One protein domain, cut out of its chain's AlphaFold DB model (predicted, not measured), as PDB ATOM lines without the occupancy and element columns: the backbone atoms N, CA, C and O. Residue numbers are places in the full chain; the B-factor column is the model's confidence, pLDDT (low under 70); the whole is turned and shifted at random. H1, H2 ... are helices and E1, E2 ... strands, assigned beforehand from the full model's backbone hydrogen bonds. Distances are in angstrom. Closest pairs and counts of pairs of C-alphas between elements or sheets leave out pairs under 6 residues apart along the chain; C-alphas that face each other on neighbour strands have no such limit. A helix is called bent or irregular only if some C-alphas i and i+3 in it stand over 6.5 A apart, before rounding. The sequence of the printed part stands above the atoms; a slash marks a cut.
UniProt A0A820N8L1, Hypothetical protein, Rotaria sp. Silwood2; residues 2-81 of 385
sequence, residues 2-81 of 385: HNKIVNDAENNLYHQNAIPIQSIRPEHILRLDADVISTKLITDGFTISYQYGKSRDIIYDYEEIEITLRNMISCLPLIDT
ATOM      1  N   HIS A   2     -43.394 -23.733 -30.087       74.69
ATOM      2  CA  HIS A   2     -44.841 -23.818 -30.396       74.69
ATOM      3  C   HIS A   2     -45.621 -22.526 -30.087       74.69
ATOM      4  O   HIS A   2     -46.099 -21.879 -31.009       74.69
ATOM      5  N   ASN A   3     -45.632 -22.070 -28.826       74.38
ATOM      6  CA  ASN A   3     -46.358 -20.848 -28.433       74.38
ATOM      7  C   ASN A   3     -45.861 -19.568 -29.133       74.38
ATOM      8  O   ASN A   3     -46.629 -18.628 -29.267       74.38
ATOM      9  N   LYS A   4     -44.599 -19.511 -29.592       75.12
ATOM     10  CA  LYS A   4     -44.099 -18.353 -30.356       75.12
ATOM     11  C   LYS A   4     -44.716 -18.315 -31.758       75.12
ATOM     12  O   LYS A   4     -45.144 -17.261 -32.190       75.12
ATOM     13  N   ILE A   5     -44.810 -19.472 -32.415       71.81
ATOM     14  CA  ILE A   5     -45.373 -19.610 -33.768       71.81
ATOM     15  C   ILE A   5     -46.894 -19.388 -33.760       71.81
ATOM     16  O   ILE A   5     -47.430 -18.764 -34.666       71.81
ATOM     17  N   VAL A   6     -47.589 -19.859 -32.720       69.50
ATOM     18  CA  VAL A   6     -49.043 -19.667 -32.566       69.50
ATOM     19  C   VAL A   6     -49.406 -18.206 -32.239       69.50
ATOM     20  O   VAL A   6     -50.462 -17.739 -32.662       69.50
ATOM     21  N   ASN A   7     -48.537 -17.471 -31.529       67.94
ATOM     22  CA  ASN A   7     -48.764 -16.064 -31.162       67.94
ATOM     23  C   ASN A   7     -48.448 -15.055 -32.279       67.94
ATOM     24  O   ASN A   7     -48.977 -13.951 -32.229       67.94
ATOM     25  N   ASP A   8     -47.624 -15.412 -33.270       61.62
ATOM     26  CA  ASP A   8     -47.320 -14.541 -34.425       61.62
ATOM     27  C   ASP A   8     -48.546 -14.318 -35.337       61.62
ATOM     28  O   ASP A   8     -48.584 -13.399 -36.153       61.62
ATOM     29  N   ALA A   9     -49.592 -15.139 -35.195       58.28
ATOM     30  CA  ALA A   9     -50.878 -14.921 -35.843       58.28
ATOM     31  C   ALA A   9     -51.706 -13.905 -35.030       58.28
ATOM     32  O   ALA A   9     -52.541 -14.288 -34.211       58.28
ATOM     33  N   GLU A  10     -51.478 -12.610 -35.275       51.22
ATOM     34  CA  GLU A  10     -52.003 -11.435 -34.540       51.22
ATOM     35  C   GLU A  10     -53.542 -11.315 -34.356       51.22
ATOM     36  O   GLU A  10     -54.013 -10.289 -33.882       51.22
ATOM     37  N   ASN A  11     -54.366 -12.319 -34.680       51.47
ATOM     38  CA  ASN A  11     -55.835 -12.226 -34.584       51.47
ATOM     39  C   ASN A  11     -56.546 -13.505 -34.106       51.47
ATOM     40  O   ASN A  11     -57.708 -13.744 -34.443       51.47
ATOM     41  N   ASN A  12     -55.898 -14.342 -33.296       50.53
ATOM     42  CA  ASN A  12     -56.570 -15.531 -32.774       50.53
ATOM     43  C   ASN A  12     -57.463 -15.206 -31.561       50.53
ATOM     44  O   ASN A  12     -57.018 -15.184 -30.416       50.53
ATOM     45  N   LEU A  13     -58.777 -15.100 -31.818       50.78
ATOM     46  CA  LEU A  13     -59.884 -15.185 -30.840       50.78
ATOM     47  C   LEU A  13     -59.804 -16.423 -29.908       50.78
ATOM     48  O   LEU A  13     -60.546 -16.526 -28.935       50.78
ATOM     49  N   TYR A  14     -58.884 -17.354 -30.179       52.12
ATOM     50  CA  TYR A  14     -58.644 -18.597 -29.449       52.12
ATOM     51  C   TYR A  14     -57.692 -18.484 -28.248       52.12
ATOM     52  O   TYR A  14     -57.335 -19.506 -27.664       52.12
ATOM     53  N   HIS A  15     -57.338 -17.272 -27.801       52.47
ATOM     54  CA  HIS A  15     -56.621 -17.065 -26.527       52.47
ATOM     55  C   HIS A  15     -57.311 -17.701 -25.300       52.47
ATOM     56  O   HIS A  15     -56.679 -17.859 -24.261       52.47
ATOM     57  N   GLN A  16     -58.580 -18.106 -25.408       55.66
ATOM     58  CA  GLN A  16     -59.311 -18.792 -24.339       55.66
ATOM     59  C   GLN A  16     -59.057 -20.311 -24.263       55.66
ATOM     60  O   GLN A  16     -59.386 -20.921 -23.249       55.66
ATOM     61  N   ASN A  17     -58.434 -20.926 -25.275       62.66
ATOM     62  CA  ASN A  17     -58.241 -22.380 -25.350       62.66
ATOM     63  C   ASN A  17     -56.791 -22.788 -25.051       62.66
ATOM     64  O   ASN A  17     -56.145 -23.471 -25.848       62.66
ATOM     65  N   ALA A  18     -56.264 -22.359 -23.903       71.69
ATOM     66  CA  ALA A  18     -54.990 -22.868 -23.412       71.69
ATOM     67  C   ALA A  18     -55.172 -24.296 -22.871       71.69
ATOM     68  O   ALA A  18     -56.008 -24.547 -22.000       71.69
ATOM     69  N   ILE A  19     -54.399 -25.247 -23.394       78.88
ATOM     70  CA  ILE A  19     -54.416 -26.644 -22.960       78.88
ATOM     71  C   ILE A  19     -53.218 -26.886 -22.037       78.88
ATOM     72  O   ILE A  19     -52.089 -26.568 -22.419       78.88
ATOM     73  N   PRO A  20     -53.418 -27.490 -20.852       79.75
ATOM     74  CA  PRO A  20     -52.317 -27.871 -19.974       79.75
ATOM     75  C   PRO A  20     -51.334 -28.806 -20.676       79.75
ATOM     76  O   PRO A  20     -51.752 -29.734 -21.372       79.75
ATOM     77  N   ILE A  21     -50.034 -28.630 -20.428       80.56
ATOM     78  CA  ILE A  21     -48.976 -29.457 -21.032       80.56
ATOM     79  C   ILE A  21     -49.194 -30.975 -20.854       80.56
ATOM     80  O   ILE A  21     -48.821 -31.765 -21.716       80.56
ATOM     81  N   GLN A  22     -49.855 -31.407 -19.777       79.12
ATOM     82  CA  GLN A  22     -50.148 -32.825 -19.517       79.12
ATOM     83  C   GLN A  22     -51.300 -33.389 -20.355       79.12
ATOM     84  O   GLN A  22     -51.432 -34.604 -20.476       79.12
ATOM     85  N   SER A  23     -52.135 -32.520 -20.916       82.31
ATOM     86  CA  SER A  23     -53.289 -32.882 -21.744       82.31
ATOM     87  C   SER A  23     -52.980 -32.759 -23.239       82.31
ATOM     88  O   SER A  23     -53.886 -32.835 -24.073       82.31
ATOM     89  N   ILE A  24     -51.710 -32.550 -23.599       83.69
ATOM     90  CA  ILE A  24     -51.283 -32.469 -24.992       83.69
ATOM     91  C   ILE A  24     -51.539 -33.804 -25.684       83.69
ATOM     92  O   ILE A  24     -51.139 -34.873 -25.227       83.69
ATOM     93  N   ARG A  25     -52.180 -33.713 -26.844       82.38
ATOM     94  CA  ARG A  25     -52.391 -34.806 -27.781       82.38
ATOM     95  C   ARG A  25     -51.660 -34.481 -29.082       82.38
ATOM     96  O   ARG A  25     -51.347 -33.314 -29.315       82.38
ATOM     97  N   PRO A  26     -51.412 -35.475 -29.950       79.94
ATOM     98  CA  PRO A  26     -50.804 -35.254 -31.262       79.94
ATOM     99  C   PRO A  26     -51.449 -34.132 -32.085       79.94
ATOM    100  O   PRO A  26     -50.737 -33.414 -32.774       79.94
ATOM    101  N   GLU A  27     -52.768 -33.977 -31.972       79.06
ATOM    102  CA  GLU A  27     -53.577 -32.956 -32.655       79.06
ATOM    103  C   GLU A  27     -53.346 -31.525 -32.142       79.06
ATOM    104  O   GLU A  27     -53.628 -30.565 -32.848       79.06
ATOM    105  N   HIS A  28     -52.795 -31.367 -30.935       77.69
ATOM    106  CA  HIS A  28     -52.517 -30.064 -30.320       77.69
ATOM    107  C   HIS A  28     -51.125 -29.520 -30.672       77.69
ATOM    108  O   HIS A  28     -50.793 -28.397 -30.295       77.69
ATOM    109  N   ILE A  29     -50.288 -30.313 -31.346       79.38
ATOM    110  CA  ILE A  29     -48.902 -29.961 -31.662       79.38
ATOM    111  C   ILE A  29     -48.789 -29.675 -33.152       79.38
ATOM    112  O   ILE A  29     -49.231 -30.466 -33.984       79.38
ATOM    113  N   LEU A  30     -48.099 -28.588 -33.490       75.38
ATOM    114  CA  LEU A  30     -47.702 -28.333 -34.865       75.38
ATOM    115  C   LEU A  30     -46.719 -29.419 -35.334       75.38
ATOM    116  O   LEU A  30     -45.564 -29.456 -34.907       75.38
ATOM    117  N   ARG A  31     -47.172 -30.303 -36.225       72.25
ATOM    118  CA  ARG A  31     -46.319 -31.288 -36.902       72.25
ATOM    119  C   ARG A  31     -45.979 -30.781 -38.295       72.25
ATOM    120  O   ARG A  31     -46.808 -30.839 -39.196       72.25
ATOM    121  N   LEU A  32     -44.758 -30.282 -38.453       70.94
ATOM    122  CA  LEU A  32     -44.195 -29.924 -39.752       70.94
ATOM    123  C   LEU A  32     -43.289 -31.065 -40.200       70.94
ATOM    124  O   LEU A  32     -42.124 -31.123 -39.817       70.94
ATOM    125  N   ASP A  33     -43.853 -31.995 -40.961       77.25
ATOM    126  CA  ASP A  33     -43.085 -33.020 -41.660       77.25
ATOM    127  C   ASP A  33     -42.941 -32.603 -43.129       77.25
ATOM    128  O   ASP A  33     -43.917 -32.174 -43.753       77.25
ATOM    129  N   ALA A  34     -41.728 -32.700 -43.671       76.50
ATOM    130  CA  ALA A  34     -41.420 -32.301 -45.040       76.50
ATOM    131  C   ALA A  34     -42.252 -33.097 -46.058       76.50
ATOM    132  O   ALA A  34     -42.719 -32.533 -47.051       76.50
ATOM    133  N   ASP A  35     -42.516 -34.374 -45.777       78.69
ATOM    134  CA  ASP A  35     -43.317 -35.238 -46.649       78.69
ATOM    135  C   ASP A  35     -44.804 -34.854 -46.615       78.69
ATOM    136  O   ASP A  35     -45.486 -34.841 -47.641       78.69
ATOM    137  N   VAL A  36     -45.310 -34.453 -45.445       74.25
ATOM    138  CA  VAL A  36     -46.704 -34.007 -45.278       74.25
ATOM    139  C   VAL A  36     -46.923 -32.649 -45.942       74.25
ATOM    140  O   VAL A  36     -47.923 -32.458 -46.635       74.25
ATOM    141  N   ILE A  37     -45.983 -31.715 -45.772       74.44
ATOM    142  CA  ILE A  37     -46.058 -30.384 -46.380       74.44
ATOM    143  C   ILE A  37     -45.931 -30.493 -47.897       74.44
ATOM    144  O   ILE A  37     -46.765 -29.943 -48.606       74.44
ATOM    145  N   SER A  38     -44.946 -31.233 -48.413       72.12
ATOM    146  CA  SER A  38     -44.761 -31.396 -49.862       72.12
ATOM    147  C   SER A  38     -45.967 -32.057 -50.531       72.12
ATOM    148  O   SER A  38     -46.435 -31.568 -51.558       72.12
ATOM    149  N   THR A  39     -46.536 -33.099 -49.917       76.31
ATOM    150  CA  THR A  39     -47.764 -33.737 -50.415       76.31
ATOM    151  C   THR A  39     -48.919 -32.744 -50.445       76.31
ATOM    152  O   THR A  39     -49.626 -32.656 -51.447       76.31
ATOM    153  N   LYS A  40     -49.096 -31.953 -49.383       72.38
ATOM    154  CA  LYS A  40     -50.163 -30.953 -49.311       72.38
ATOM    155  C   LYS A  40     -49.979 -29.839 -50.343       72.38
ATOM    156  O   LYS A  40     -50.941 -29.463 -51.001       72.38
ATOM    157  N   LEU A  41     -48.738 -29.403 -50.566       70.06
ATOM    158  CA  LEU A  41     -48.411 -28.387 -51.564       70.06
ATOM    159  C   LEU A  41     -48.727 -28.825 -52.999       70.06
ATOM    160  O   LEU A  41     -49.171 -28.020 -53.813       70.06
ATOM    161  N   ILE A  42     -48.499 -30.104 -53.299       70.94
ATOM    162  CA  ILE A  42     -48.766 -30.695 -54.615       70.94
ATOM    163  C   ILE A  42     -50.263 -30.989 -54.796       70.94
ATOM    164  O   ILE A  42     -50.793 -30.812 -55.891       70.94
ATOM    165  N   THR A  43     -50.942 -31.452 -53.742       70.12
ATOM    166  CA  THR A  43     -52.341 -31.916 -53.814       70.12
ATOM    167  C   THR A  43     -53.335 -30.761 -53.858       70.12
ATOM    168  O   THR A  43     -54.283 -30.809 -54.639       70.12
ATOM    169  N   ASP A  44     -53.099 -29.715 -53.065       66.75
ATOM    170  CA  ASP A  44     -54.013 -28.573 -52.960       66.75
ATOM    171  C   ASP A  44     -53.788 -27.543 -54.091       66.75
ATOM    172  O   ASP A  44     -54.502 -26.551 -54.184       66.75
ATOM    173  N   GLY A  45     -52.855 -27.812 -55.014       59.38
ATOM    174  CA  GLY A  45     -52.755 -27.095 -56.287       59.38
ATOM    175  C   GLY A  45     -51.988 -25.771 -56.252       59.38
ATOM    176  O   GLY A  45     -52.075 -25.019 -57.218       59.38
ATOM    177  N   PHE A  46     -51.167 -25.510 -55.228       66.00
ATOM    178  CA  PHE A  46     -50.390 -24.260 -55.089       66.00
ATOM    179  C   PHE A  46     -49.224 -24.108 -56.085       66.00
ATOM    180  O   PHE A  46     -48.342 -23.261 -55.916       66.00
ATOM    181  N   THR A  47     -49.185 -24.952 -57.118       63.59
ATOM    182  CA  THR A  47     -48.210 -24.915 -58.207       63.59
ATOM    183  C   THR A  47     -48.920 -24.682 -59.531       63.59
ATOM    184  O   THR A  47     -49.636 -25.554 -60.028       63.59
ATOM    185  N   ILE A  48     -48.666 -23.537 -60.150       63.56
ATOM    186  CA  ILE A  48     -49.162 -23.223 -61.486       63.56
ATOM    187  C   ILE A  48     -48.098 -23.668 -62.492       63.56
ATOM    188  O   ILE A  48     -46.993 -23.127 -62.541       63.56
ATOM    189  N   SER A  49     -48.428 -24.672 -63.306       58.97
ATOM    190  CA  SER A  49     -47.603 -25.081 -64.449       58.97
ATOM    191  C   SER A  49     -47.914 -24.173 -65.636       58.97
ATOM    192  O   SER A  49     -48.854 -24.438 -66.391       58.97
ATOM    193  N   TYR A  50     -47.115 -23.128 -65.837       56.88
ATOM    194  CA  TYR A  50     -47.250 -22.262 -67.006       56.88
ATOM    195  C   TYR A  50     -46.430 -22.829 -68.175       56.88
ATOM    196  O   TYR A  50     -45.228 -23.067 -68.051       56.88
ATOM    197  N   GLN A  51     -47.074 -23.079 -69.318       55.22
ATOM    198  CA  GLN A  51     -46.378 -23.429 -70.561       55.22
ATOM    199  C   GLN A  51     -46.351 -22.207 -71.477       55.22
ATOM    200  O   GLN A  51     -47.367 -21.844 -72.066       55.22
ATOM    201  N   TYR A  52     -45.177 -21.594 -71.621       47.97
ATOM    202  CA  TYR A  52     -44.935 -20.540 -72.603       47.97
ATOM    203  C   TYR A  52     -43.706 -20.902 -73.435       47.97
ATOM    204  O   TYR A  52     -42.576 -20.901 -72.955       47.97
ATOM    205  N   GLY A  53     -43.924 -21.279 -74.696       63.41
ATOM    206  CA  GLY A  53     -42.861 -21.812 -75.552       63.41
ATOM    207  C   GLY A  53     -42.458 -23.255 -75.197       63.41
ATOM    208  O   GLY A  53     -43.319 -24.108 -75.001       63.41
ATOM    209  N   LYS A  54     -41.145 -23.552 -75.189       57.88
ATOM    210  CA  LYS A  54     -40.574 -24.900 -74.937       57.88
ATOM    211  C   LYS A  54     -40.120 -25.144 -73.484       57.88
ATOM    212  O   LYS A  54     -39.638 -26.240 -73.201       57.88
ATOM    213  N   SER A  55     -40.236 -24.170 -72.582       54.25
ATOM    214  CA  SER A  55     -39.908 -24.334 -71.157       54.25
ATOM    215  C   SER A  55     -41.158 -24.641 -70.328       54.25
ATOM    216  O   SER A  55     -42.273 -24.253 -70.677       54.25
ATOM    217  N   ARG A  56     -40.965 -25.394 -69.240       60.09
ATOM    218  CA  ARG A  56     -41.968 -25.627 -68.196       60.09
ATOM    219  C   ARG A  56     -41.468 -24.926 -66.944       60.09
ATOM    220  O   ARG A  56     -40.492 -25.395 -66.364       60.09
ATOM    221  N   ASP A  57     -42.143 -23.858 -66.550       61.25
ATOM    222  CA  ASP A  57     -41.820 -23.141 -65.322       61.25
ATOM    223  C   ASP A  57     -42.871 -23.480 -64.262       61.25
ATOM    224  O   ASP A  57     -44.078 -23.463 -64.525       61.25
ATOM    225  N   ILE A  58     -42.398 -23.853 -63.073       67.81
ATOM    226  CA  ILE A  58     -43.239 -24.106 -61.901       67.81
ATOM    227  C   ILE A  58     -43.289 -22.801 -61.115       67.81
ATOM    228  O   ILE A  58     -42.260 -22.337 -60.625       67.81
ATOM    229  N   ILE A  59     -44.478 -22.215 -61.006       72.25
ATOM    230  CA  ILE A  59     -44.708 -21.012 -60.207       72.25
ATOM    231  C   ILE A  59     -45.444 -21.431 -58.939       72.25
ATOM    232  O   ILE A  59     -46.490 -22.074 -59.018       72.25
ATOM    233  N   TYR A  60     -44.882 -21.083 -57.785       73.00
ATOM    234  CA  TYR A  60     -45.527 -21.287 -56.493       73.00
ATOM    235  C   TYR A  60     -46.400 -20.086 -56.162       73.00
ATOM    236  O   TYR A  60     -45.928 -18.947 -56.211       73.00
ATOM    237  N   ASP A  61     -47.651 -20.349 -55.806       79.56
ATOM    238  CA  ASP A  61     -48.531 -19.330 -55.248       79.56
ATOM    239  C   ASP A  61     -48.205 -19.150 -53.762       79.56
ATOM    240  O   ASP A  61     -48.710 -19.860 -52.891       79.56
ATOM    241  N   TYR A  62     -47.282 -18.236 -53.468       79.31
ATOM    242  CA  TYR A  62     -46.844 -17.996 -52.096       79.31
ATOM    243  C   TYR A  62     -47.962 -17.448 -51.200       79.31
ATOM    244  O   TYR A  62     -47.914 -17.692 -49.995       79.31
ATOM    245  N   GLU A  63     -48.965 -16.762 -51.760       78.62
ATOM    246  CA  GLU A  63     -50.091 -16.226 -50.989       78.62
ATOM    247  C   GLU A  63     -51.005 -17.363 -50.520       78.62
ATOM    248  O   GLU A  63     -51.323 -17.452 -49.332       78.62
ATOM    249  N   GLU A  64     -51.353 -18.300 -51.405       77.75
ATOM    250  CA  GLU A  64     -52.144 -19.471 -51.010       77.75
ATOM    251  C   GLU A  64     -51.386 -20.413 -50.064       77.75
ATOM    252  O   GLU A  64     -51.976 -20.967 -49.125       77.75
ATOM    253  N   ILE A  65     -50.070 -20.559 -50.253       78.62
ATOM    254  CA  ILE A  65     -49.214 -21.324 -49.337       78.62
ATOM    255  C   ILE A  65     -49.223 -20.683 -47.946       78.62
ATOM    256  O   ILE A  65     -49.398 -21.389 -46.948       78.62
ATOM    257  N   GLU A  66     -49.068 -19.358 -47.858       79.88
ATOM    258  CA  GLU A  66     -49.104 -18.643 -46.583       79.88
ATOM    259  C   GLU A  66     -50.468 -18.793 -45.904       79.88
ATOM    260  O   GLU A  66     -50.523 -19.150 -44.725       79.88
ATOM    261  N   ILE A  67     -51.569 -18.584 -46.631       78.06
ATOM    262  CA  ILE A  67     -52.931 -18.709 -46.091       78.06
ATOM    263  C   ILE A  67     -53.173 -20.125 -45.559       78.06
ATOM    264  O   ILE A  67     -53.704 -20.300 -44.458       78.06
ATOM    265  N   THR A  68     -52.741 -21.147 -46.295       77.44
ATOM    266  CA  THR A  68     -52.918 -22.550 -45.904       77.44
ATOM    267  C   THR A  68     -52.116 -22.899 -44.655       77.44
ATOM    268  O   THR A  68     -52.651 -23.509 -43.722       77.44
ATOM    269  N   LEU A  69     -50.851 -22.477 -44.590       76.94
ATOM    270  CA  LEU A  69     -50.006 -22.680 -43.413       76.94
ATOM    271  C   LEU A  69     -50.532 -21.899 -42.205       76.94
ATOM    272  O   LEU A  69     -50.587 -22.444 -41.102       76.94
ATOM    273  N   ARG A  70     -50.984 -20.659 -42.410       76.12
ATOM    274  CA  ARG A  70     -51.580 -19.824 -41.364       76.12
ATOM    275  C   ARG A  70     -52.847 -20.467 -40.810       76.12
ATOM    276  O   ARG A  70     -52.976 -20.564 -39.598       76.12
ATOM    277  N   ASN A  71     -53.728 -20.996 -41.656       76.88
ATOM    278  CA  ASN A  71     -54.925 -21.716 -41.208       76.88
ATOM    279  C   ASN A  71     -54.575 -22.970 -40.394       76.88
ATOM    280  O   ASN A  71     -55.196 -23.229 -39.365       76.88
ATOM    281  N   MET A  72     -53.548 -23.722 -40.801       74.19
ATOM    282  CA  MET A  72     -53.078 -24.886 -40.040       74.19
ATOM    283  C   MET A  72     -52.528 -24.509 -38.659       74.19
ATOM    284  O   MET A  72     -52.744 -25.242 -37.697       74.19
ATOM    285  N   ILE A  73     -51.825 -23.380 -38.558       75.94
ATOM    286  CA  ILE A  73     -51.241 -22.889 -37.304       75.94
ATOM    287  C   ILE A  73     -52.318 -22.267 -36.403       75.94
ATOM    288  O   ILE A  73     -52.324 -22.521 -35.201       75.94
ATOM    289  N   SER A  74     -53.256 -21.502 -36.965       69.06
ATOM    290  CA  SER A  74     -54.305 -20.796 -36.216       69.06
ATOM    291  C   SER A  74     -55.324 -21.720 -35.551       69.06
ATOM    292  O   SER A  74     -55.955 -21.330 -34.572       69.06
ATOM    293  N   CYS A  75     -55.483 -22.954 -36.037       70.44
ATOM    294  CA  CYS A  75     -56.328 -23.958 -35.387       70.44
ATOM    295  C   CYS A  75     -55.676 -24.610 -34.155       70.44
ATOM    296  O   CYS A  75     -56.329 -25.410 -33.481       70.44
ATOM    297  N   LEU A  76     -54.403 -24.316 -33.861       75.38
ATOM    298  CA  LEU A  76     -53.699 -24.940 -32.748       75.38
ATOM    299  C   LEU A  76     -53.953 -24.208 -31.425       75.38
ATOM    300  O   LEU A  76     -53.894 -22.979 -31.365       75.38
ATOM    301  N   PRO A  77     -54.174 -24.957 -30.334       76.69
ATOM    302  CA  PRO A  77     -54.306 -24.378 -29.011       76.69
ATOM    303  C   PRO A  77     -52.953 -23.889 -28.480       76.69
ATOM    304  O   PRO A  77     -51.883 -24.419 -28.816       76.69
ATOM    305  N   LEU A  78     -53.013 -22.910 -27.578       78.88
ATOM    306  CA  LEU A  78     -51.864 -22.526 -26.766       78.88
ATOM    307  C   LEU A  78     -51.572 -23.617 -25.739       78.88
ATOM    308  O   LEU A  78     -52.486 -24.217 -25.176       78.88
ATOM    309  N   ILE A  79     -50.292 -23.866 -25.478       79.75
ATOM    310  CA  ILE A  79     -49.882 -24.809 -24.440       79.75
ATOM    311  C   ILE A  79     -49.601 -24.023 -23.164       79.75
ATOM    312  O   ILE A  79     -48.667 -23.219 -23.127       79.75
ATOM    313  N   ASP A  80     -50.384 -24.290 -22.123       75.94
ATOM    314  CA  ASP A  80     -50.137 -23.784 -20.776       75.94
ATOM    315  C   ASP A  80     -49.015 -24.597 -20.112       75.94
ATOM    316  O   ASP A  80     -49.128 -25.808 -19.882       75.94
ATOM    317  N   THR A  81     -47.911 -23.909 -19.826       72.19
ATOM    318  CA  THR A  81     -46.733 -24.463 -19.153       72.19
ATOM    319  C   THR A  81     -46.654 -24.097 -17.671       72.19
ATOM    320  O   THR A  81     -45.733 -24.562 -17.003       72.19
TER     321      THR A  81
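What this domain is: This is residues 2 to 81 of the 385 residues of the protein "Hypothetical protein" of Rotaria sp. Silwood2 (UniProt A0A820N8L1). The model is long and loose: a two-stranded hairpin, E2 and E3, makes one end, the helix H4 runs on from it along the long axis, and at the other end the short strands E1 and E4 pair, with H1 packed on E4. H3 slants near H4 close to the foot of the hairpin, a long stretch without a named element, residues 21 to 33, leads to it from E1, and the hairpin's tip, residues 51 to 56, sticks out. The printed part has 80 residues, with four named helices and four named strands in the order H1, H2, E1, H3, E2, E3, H4, E4; the class is mixed, helices and strands. E1 and E4 form a parallel sheet, E2 and E3 an antiparallel one. The whole is loose, with a radius of gyration of the C-alphas of 16.7 A and spans of 56 by 25 by 16 A.

Where its parts are: H1 is residues 2 to 7, 8.7 A long, beginning at C-alpha 2 at (-44.841, -23.818, -30.396). H2, residues 13 to 16, is irregular: its first and last C-alphas are 7.5 A apart. E1 is residues 18 to 20, 6.6 A. H3, residues 34 to 43, is 14.0 A long. E2, residues 47 to 52, measures 15.4 A, and E3, residues 55 to 60, 16.0 A. H4, residues 62 to 74, is 17.8 A long, from C-alpha 62 at (-46.844, -17.996, -52.096). E4, residues 78 to 80, 6.4 A, ends at C-alpha 80 at (-50.137, -23.784, -20.776).

How they stand to each other: The closest C-alphas of H1 and E4, those of Asn 3 and Leu 78, are 6.0 A apart. H1 and H4 only just touch, with 3 pairs of C-alphas within 8 A, the closest being those of Val 6 and Ile 73 at 6.1 A; H4 touches with residues 73 to 74 alone. Their lines stand at a steep tilt of 70.0 degrees, only just short of about perpendicular, opposite ways. The closest C-alphas of H2 and E4, those of His 15 and Leu 78, are 7.2 A apart. E1 and E4 are parallel at 42 degrees, with N 19 and O 78 at 2.8 A, within hydrogen-bond range. H3 and H4 are close but not clearly touching, with the closest C-alphas, those of Leu 41 and Ile 65, 7.4 A apart, at a steep tilt of 57 degrees, opposite ways. The hairpin E2 and E3 is antiparallel at 152 degrees, with N 48 and O 59 at 2.9 A, within hydrogen-bond range. E2 and H4 are apart. In H1, H3 and H4 every O i to N i+4 pair is within hydrogen-bond range; H2 is too short for such a pair.

The domain as a whole: The two C-alphas farthest apart, those of Gln 22 and Gly 53, are 57.6 A apart. The printed part has no cut. The link from E1 to H3, 13 residues, is long; the other links are tight. The mean pLDDT of the printed part is 70.3, and 28 residues are under 70: residues 6 to 17, residues 44 to 58 and residue 74.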